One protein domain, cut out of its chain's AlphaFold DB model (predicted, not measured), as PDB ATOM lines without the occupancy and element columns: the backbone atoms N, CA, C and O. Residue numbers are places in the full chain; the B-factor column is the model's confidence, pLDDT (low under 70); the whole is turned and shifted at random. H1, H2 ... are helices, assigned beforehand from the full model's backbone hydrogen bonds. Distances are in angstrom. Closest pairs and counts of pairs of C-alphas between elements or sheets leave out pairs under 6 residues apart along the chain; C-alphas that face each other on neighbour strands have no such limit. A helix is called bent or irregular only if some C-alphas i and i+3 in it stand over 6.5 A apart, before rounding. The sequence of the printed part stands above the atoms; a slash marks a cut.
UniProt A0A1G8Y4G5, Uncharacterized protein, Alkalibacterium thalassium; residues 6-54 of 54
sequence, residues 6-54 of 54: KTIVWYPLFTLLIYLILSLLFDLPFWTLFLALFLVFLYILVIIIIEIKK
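What this domain is: This is residues 6 to 54 of the 54 residues of an uncharacterized protein of Alkalibacterium thalassium (UniProt A0A1G8Y4G5). A long helical hairpin: H2, the longest helix, lies side by side with H1 and runs the opposite way, and a short loop closes one end. At the other end residues 49 to 54 stick out beyond H1. The printed part has 49 residues, with two named helices in the order H1, H2, no named strand, and the class all helix. It is a loose rod, with a radius of gyration of the C-alphas of 12.9 A and spans of 42 by 20 by 9 A.

How they stand to each other: H2, residues 32 to 53, and H1, residues 6 to 25, touch and form a helical hairpin. Their closest C-alphas, those of Val 40 and Pro 12, are 6.0 A apart. They run opposite ways at a shallow tilt of 17 degrees. In H2 every O i to N i+4 pair is within hydrogen-bond range; in H1, 14 of 16 are.

Where its parts are: H2 is 31.9 A long from C-alpha 32 at (327.167, 165.138, 348.607) to C-alpha 53. H1 is 28.4 A long and begins at C-alpha 6 at (309.149, 157.485, 332.619). H1 is neither bent nor irregular, but only just: C-alphas 9 and 12 are 6.4 A apart.

The domain as a whole: The C-alphas farthest apart, those of Asp 27 and Lys 54, are 42.2 A apart. The link of 6 residues is short, and the printed part has no cut. The mean pLDDT of the printed part is 92.1, and no printed residue is under 70.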
ATOM      1  N   LYS A   6     308.883 158.246 331.396       85.44
ATOM      2  CA  LYS A   6     309.149 157.485 332.619       85.44
ATOM      3  C   LYS A   6     310.609 157.606 333.045       85.44
ATOM      4  O   LYS A   6     310.867 157.697 334.238       85.44
ATOM      5  N   THR A   7     311.562 157.659 332.116       85.38
ATOM      6  CA  THR A   7     312.989 157.800 332.438       85.38
ATOM      7  C   THR A   7     313.270 159.107 333.178       85.38
ATOM      8  O   THR A   7     314.034 159.100 334.138       85.38
ATOM      9  N   ILE A   8     312.596 160.202 332.815       86.69
ATOM     10  CA  ILE A   8     312.742 161.507 333.485       86.69
ATOM     11  C   ILE A   8     312.278 161.433 334.948       86.69
ATOM     12  O   ILE A   8     312.877 162.059 335.820       86.69
ATOM     13  N   VAL A   9     311.241 160.640 335.230       87.00
ATOM     14  CA  VAL A   9     310.677 160.475 336.580       87.00
ATOM     15  C   VAL A   9     311.475 159.471 337.414       87.00
ATOM     16  O   VAL A   9     311.745 159.707 338.591       87.00
ATOM     17  N   TRP A  10     311.864 158.345 336.816       90.62
ATOM     18  CA  TRP A  10     312.551 157.266 337.524       90.62
ATOM     19  C   TRP A  10     314.017 157.570 337.796       90.62
ATOM     20  O   TRP A  10     314.538 157.097 338.802       90.62
ATOM     21  N   TYR A  11     314.684 158.355 336.948       90.94
ATOM     22  CA  TYR A  11     316.107 158.638 337.108       90.94
ATOM     23  C   TYR A  11     316.433 159.335 338.445       90.94
ATOM     24  O   TYR A  11     317.253 158.792 339.181       90.94
ATOM     25  N   PRO A  12     315.745 160.423 338.861       93.25
ATOM     26  CA  PRO A  12     315.926 161.008 340.193       93.25
ATOM     27  C   PRO A  12     315.708 160.017 341.335       93.25
ATOM     28  O   PRO A  12     316.513 159.948 342.263       93.25
ATOM     29  N   LEU A  13     314.626 159.235 341.269       92.88
ATOM     30  CA  LEU A  13     314.273 158.267 342.308       92.88
ATOM     31  C   LEU A  13     315.335 157.173 342.427       92.88
ATOM     32  O   LEU A  13     315.739 156.813 343.530       92.88
ATOM     33  N   PHE A  14     315.825 156.683 341.291       94.06
ATOM     34  CA  PHE A  14     316.878 155.684 341.236       94.06
ATOM     35  C   PHE A  14     318.214 156.238 341.744       94.06
ATOM     36  O   PHE A  14     318.895 155.569 342.520       94.06
ATOM     37  N   THR A  15     318.569 157.479 341.393       94.31
ATOM     38  CA  THR A  15     319.762 158.145 341.934       94.31
ATOM     39  C   THR A  15     319.680 158.307 343.451       94.31
ATOM     40  O   THR A  15     320.658 158.028 344.140       94.31
ATOM     41  N   LEU A  16     318.521 158.702 343.985       94.12
ATOM     42  CA  LEU A  16     318.311 158.811 345.430       94.12
ATOM     43  C   LEU A  16     318.388 157.450 346.129       94.12
ATOM     44  O   LEU A  16     318.979 157.350 347.202       94.12
ATOM     45  N   LEU A  17     317.846 156.397 345.514       95.81
ATOM     46  CA  LEU A  17     317.933 155.035 346.038       95.81
ATOM     47  C   LEU A  17     319.387 154.545 346.095       95.81
ATOM     48  O   LEU A  17     319.814 154.009 347.115       95.81
ATOM     49  N   ILE A  18     320.162 154.767 345.029       94.81
ATOM     50  CA  ILE A  18     321.596 154.445 345.008       94.81
ATOM     51  C   ILE A  18     322.341 155.249 346.071       94.81
ATOM     52  O   ILE A  18     323.146 154.680 346.806       94.81
ATOM     53  N   TYR A  19     322.072 156.553 346.173       94.75
ATOM     54  CA  TYR A  19     322.698 157.406 347.177       94.75
ATOM     55  C   TYR A  19     322.411 156.898 348.591       94.75
ATOM     56  O   TYR A  19     323.330 156.813 349.400       94.75
ATOM     57  N   LEU A  20     321.168 156.491 348.872       94.69
ATOM     58  CA  LEU A  20     320.789 155.908 350.156       94.69
ATOM     59  C   LEU A  20     321.607 154.646 350.453       94.69
ATOM     60  O   LEU A  20     322.215 154.557 351.517       94.69
ATOM     61  N   ILE A  21     321.681 153.706 349.507       96.12
ATOM     62  CA  ILE A  21     322.466 152.472 349.668       96.12
ATOM     63  C   ILE A  21     323.945 152.796 349.917       96.12
ATOM     64  O   ILE A  21     324.547 152.243 350.834       96.12
ATOM     65  N   LEU A  22     324.528 153.720 349.149       94.62
ATOM     66  CA  LEU A  22     325.917 154.135 349.340       94.62
ATOM     67  C   LEU A  22     326.127 154.824 350.691       94.62
ATOM     68  O   LEU A  22     327.123 154.545 351.340       94.62
ATOM     69  N   SER A  23     325.189 155.653 351.147       93.94
ATOM     70  CA  SER A  23     325.273 156.323 352.453       93.94
ATOM     71  C   SER A  23     325.134 155.372 353.646       93.94
ATOM     72  O   SER A  23     325.554 155.708 354.746       93.94
ATOM     73  N   LEU A  24     324.547 154.186 353.443       94.38
ATOM     74  CA  LEU A  24     324.487 153.131 354.459       94.38
ATOM     75  C   LEU A  24     325.782 152.311 354.520       94.38
ATOM     76  O   LEU A  24     326.123 151.787 355.576       94.38
ATOM     77  N   LEU A  25     326.475 152.166 353.388       97.25
ATOM     78  CA  LEU A  25     327.721 151.400 353.278       97.25
ATOM     79  C   LEU A  25     328.972 152.255 353.526       97.25
ATOM     80  O   LEU A  25     330.007 151.723 353.925       97.25
ATOM     81  N   PHE A  26     328.885 153.559 353.276       94.69
ATOM     82  CA  PHE A  26     329.972 154.523 353.373       94.69
ATOM     83  C   PHE A  26     329.498 155.771 354.119       94.69
ATOM     84  O   PHE A  26     328.388 156.245 353.883       94.69
ATOM     85  N   ASP A  27     330.370 156.363 354.937       92.81
ATOM     86  CA  ASP A  27     330.110 157.639 355.614       92.81
ATOM     87  C   ASP A  27     330.161 158.808 354.617       92.81
ATOM     88  O   ASP A  27     331.132 159.568 354.533       92.81
ATOM     89  N   LEU A  28     329.110 158.934 353.805       93.31
ATOM     90  CA  LEU A  28     328.975 160.016 352.841       93.31
ATOM     91  C   LEU A  28     328.600 161.323 353.553       93.31
ATOM     92  O   LEU A  28     327.591 161.380 354.261       93.31
ATOM     93  N   PRO A  29     329.346 162.418 353.328       94.94
ATOM     94  CA  PRO A  29     328.968 163.715 353.863       94.94
ATOM     95  C   PRO A  29     327.614 164.165 353.309       94.94
ATOM     96  O   PRO A  29     327.385 164.096 352.101       94.94
ATOM     97  N   PHE A  30     326.749 164.728 354.160       89.25
ATOM     98  CA  PHE A  30     325.407 165.182 353.763       89.25
ATOM     99  C   PHE A  30     325.411 166.127 352.549       89.25
ATOM    100  O   PHE A  30     324.510 166.081 351.718       89.25
ATOM    101  N   TRP A  31     326.456 166.949 352.396       94.38
ATOM    102  CA  TRP A  31     326.562 167.882 351.276       94.38
ATOM    103  C   TRP A  31     326.643 167.187 349.901       94.38
ATOM    104  O   TRP A  31     326.265 167.779 348.890       94.38
ATOM    105  N   THR A  32     327.078 165.922 349.852       94.62
ATOM    106  CA  THR A  32     327.167 165.138 348.607       94.62
ATOM    107  C   THR A  32     325.797 164.804 348.011       94.62
ATOM    108  O   THR A  32     325.691 164.614 346.798       94.62
ATOM    109  N   LEU A  33     324.725 164.858 348.812       92.94
ATOM    110  CA  LEU A  33     323.346 164.760 348.331       92.94
ATOM    111  C   LEU A  33     323.020 165.882 347.336       92.94
ATOM    112  O   LEU A  33     322.404 165.635 346.299       92.94
ATOM    113  N   PHE A  34     323.461 167.113 347.617       94.88
ATOM    114  CA  PHE A  34     323.220 168.251 346.728       94.88
ATOM    115  C   PHE A  34     323.959 168.096 345.398       94.88
ATOM    116  O   PHE A  34     323.408 168.449 344.359       94.88
ATOM    117  N   LEU A  35     325.164 167.514 345.408       95.56
ATOM    118  CA  LEU A  35     325.883 167.162 344.180       95.56
ATOM    119  C   LEU A  35     325.114 166.129 343.351       95.56
ATOM    120  O   LEU A  35     324.949 166.316 342.147       95.56
ATOM    121  N   ALA A  36     324.619 165.060 343.981       93.62
ATOM    122  CA  ALA A  36     323.850 164.026 343.291       93.62
ATOM    123  C   ALA A  36     322.573 164.602 342.654       93.62
ATOM    124  O   ALA A  36     322.306 164.373 341.474       93.62
ATOM    125  N   LEU A  37     321.827 165.418 343.403       94.25
ATOM    126  CA  LEU A  37     320.638 166.113 342.900       94.25
ATOM    127  C   LEU A  37     320.967 167.095 341.769       94.25
ATOM    128  O   LEU A  37     320.217 167.185 340.797       94.25
ATOM    129  N   PHE A  38     322.095 167.800 341.857       95.62
ATOM    130  CA  PHE A  38     322.540 168.707 340.805       95.62
ATOM    131  C   PHE A  38     322.866 167.962 339.502       95.62
ATOM    132  O   PHE A  38     322.471 168.406 338.425       95.62
ATOM    133  N   LEU A  39     323.517 166.798 339.580       95.19
ATOM    134  CA  LEU A  39     323.786 165.962 338.406       95.19
ATOM    135  C   LEU A  39     322.496 165.436 337.764       95.19
ATOM    136  O   LEU A  39     322.367 165.458 336.539       95.19
ATOM    137  N   VAL A  40     321.523 165.023 338.578       95.25
ATOM    138  CA  VAL A  40     320.185 164.632 338.103       95.25
ATOM    139  C   VAL A  40     319.500 165.793 337.384       95.25
ATOM    140  O   VAL A  40     318.950 165.609 336.299       95.25
ATOM    141  N   PHE A  41     319.565 166.995 337.955       94.50
ATOM    142  CA  PHE A  41     319.023 168.195 337.329       94.50
ATOM    143  C   PHE A  41     319.679 168.476 335.969       94.50
ATOM    144  O   PHE A  41     318.967 168.694 334.988       94.50
ATOM    145  N   LEU A  42     321.013 168.408 335.877       95.56
ATOM    146  CA  LEU A  42     321.732 168.586 334.611       95.56
ATOM    147  C   LEU A  42     321.330 167.540 333.567       95.56
ATOM    148  O   LEU A  42     321.119 167.888 332.408       95.56
ATOM    149  N   TYR A  43     321.187 166.278 333.973       91.56
ATOM    150  CA  TYR A  43     320.744 165.205 333.085       91.56
ATOM    151  C   TYR A  43     319.358 165.497 332.490       91.56
ATOM    152  O   TYR A  43     319.187 165.440 331.272       91.56
ATOM    153  N   ILE A  44     318.391 165.893 333.325       91.88
ATOM    154  CA  ILE A  44     317.043 166.267 332.869       91.88
ATOM    155  C   ILE A  44     317.096 167.491 331.948       91.88
ATOM    156  O   ILE A  44     316.418 167.523 330.924       91.88
ATOM    157  N   LEU A  45     317.920 168.486 332.272       93.38
ATOM    158  CA  LEU A  45     318.063 169.696 331.464       93.38
ATOM    159  C   LEU A  45     318.604 169.377 330.061       93.38
ATOM    160  O   LEU A  45     318.091 169.899 329.073       93.38
ATOM    161  N   VAL A  46     319.582 168.474 329.955       92.31
ATOM    162  CA  VAL A  46     320.093 167.986 328.664       92.31
ATOM    163  C   VAL A  46     318.997 167.273 327.872       92.31
ATOM    164  O   VAL A  46     318.846 167.545 326.682       92.31
ATOM    165  N   ILE A  47     318.204 166.416 328.522       90.50
ATOM    166  CA  ILE A  47     317.057 165.746 327.892       90.50
ATOM    167  C   ILE A  47     316.078 166.769 327.317       90.50
ATOM    168  O   ILE A  47     315.712 166.672 326.150       90.50
ATOM    169  N   ILE A  48     315.699 167.774 328.109       89.19
ATOM    170  CA  ILE A  48     314.769 168.826 327.686       89.19
ATOM    171  C   ILE A  48     315.328 169.592 326.481       89.19
ATOM    172  O   ILE A  48     314.605 169.817 325.515       89.19
ATOM    173  N   ILE A  49     316.612 169.969 326.498       91.88
ATOM    174  CA  ILE A  49     317.243 170.669 325.368       91.88
ATOM    175  C   ILE A  49     317.210 169.812 324.099       91.88
ATOM    176  O   ILE A  49     316.942 170.340 323.020       91.88
ATOM    177  N   ILE A  50     317.509 168.515 324.213       89.38
ATOM    178  CA  ILE A  50     317.487 167.590 323.075       89.38
ATOM    179  C   ILE A  50     316.066 167.455 322.529       89.38
ATOM    180  O   ILE A  50     315.893 167.526 321.317       89.38
ATOM    181  N   GLU A  51     315.067 167.308 323.399       86.25
ATOM    182  CA  GLU A  51     313.672 167.127 322.988       86.25
ATOM    183  C   GLU A  51     313.090 168.396 322.348       86.25
ATOM    184  O   GLU A  51     312.361 168.301 321.372       86.25
ATOM    185  N   ILE A  52     313.460 169.591 322.830       88.25
ATOM    186  CA  ILE A  52     313.036 170.871 322.229       88.25
ATOM    187  C   ILE A  52     313.678 171.100 320.852       88.25
ATOM    188  O   ILE A  52     313.089 171.762 320.001       88.25
ATOM    189  N   LYS A  53     314.913 170.626 320.643       86.12
ATOM    190  CA  LYS A  53     315.650 170.796 319.376       86.12
ATOM    191  C   LYS A  53     315.359 169.710 318.339       86.12
ATOM    192  O   LYS A  53     315.898 169.797 317.233       86.12
ATOM    193  N   LYS A  54     314.601 168.684 318.713       70.50
ATOM    194  CA  LYS A  54     314.141 167.613 317.832       70.50
ATOM    195  C   LYS A  54     312.924 168.079 317.039       70.50
ATOM    196  O   LYS A  54     312.847 167.681 315.857       70.50
TER     197      LYS A  54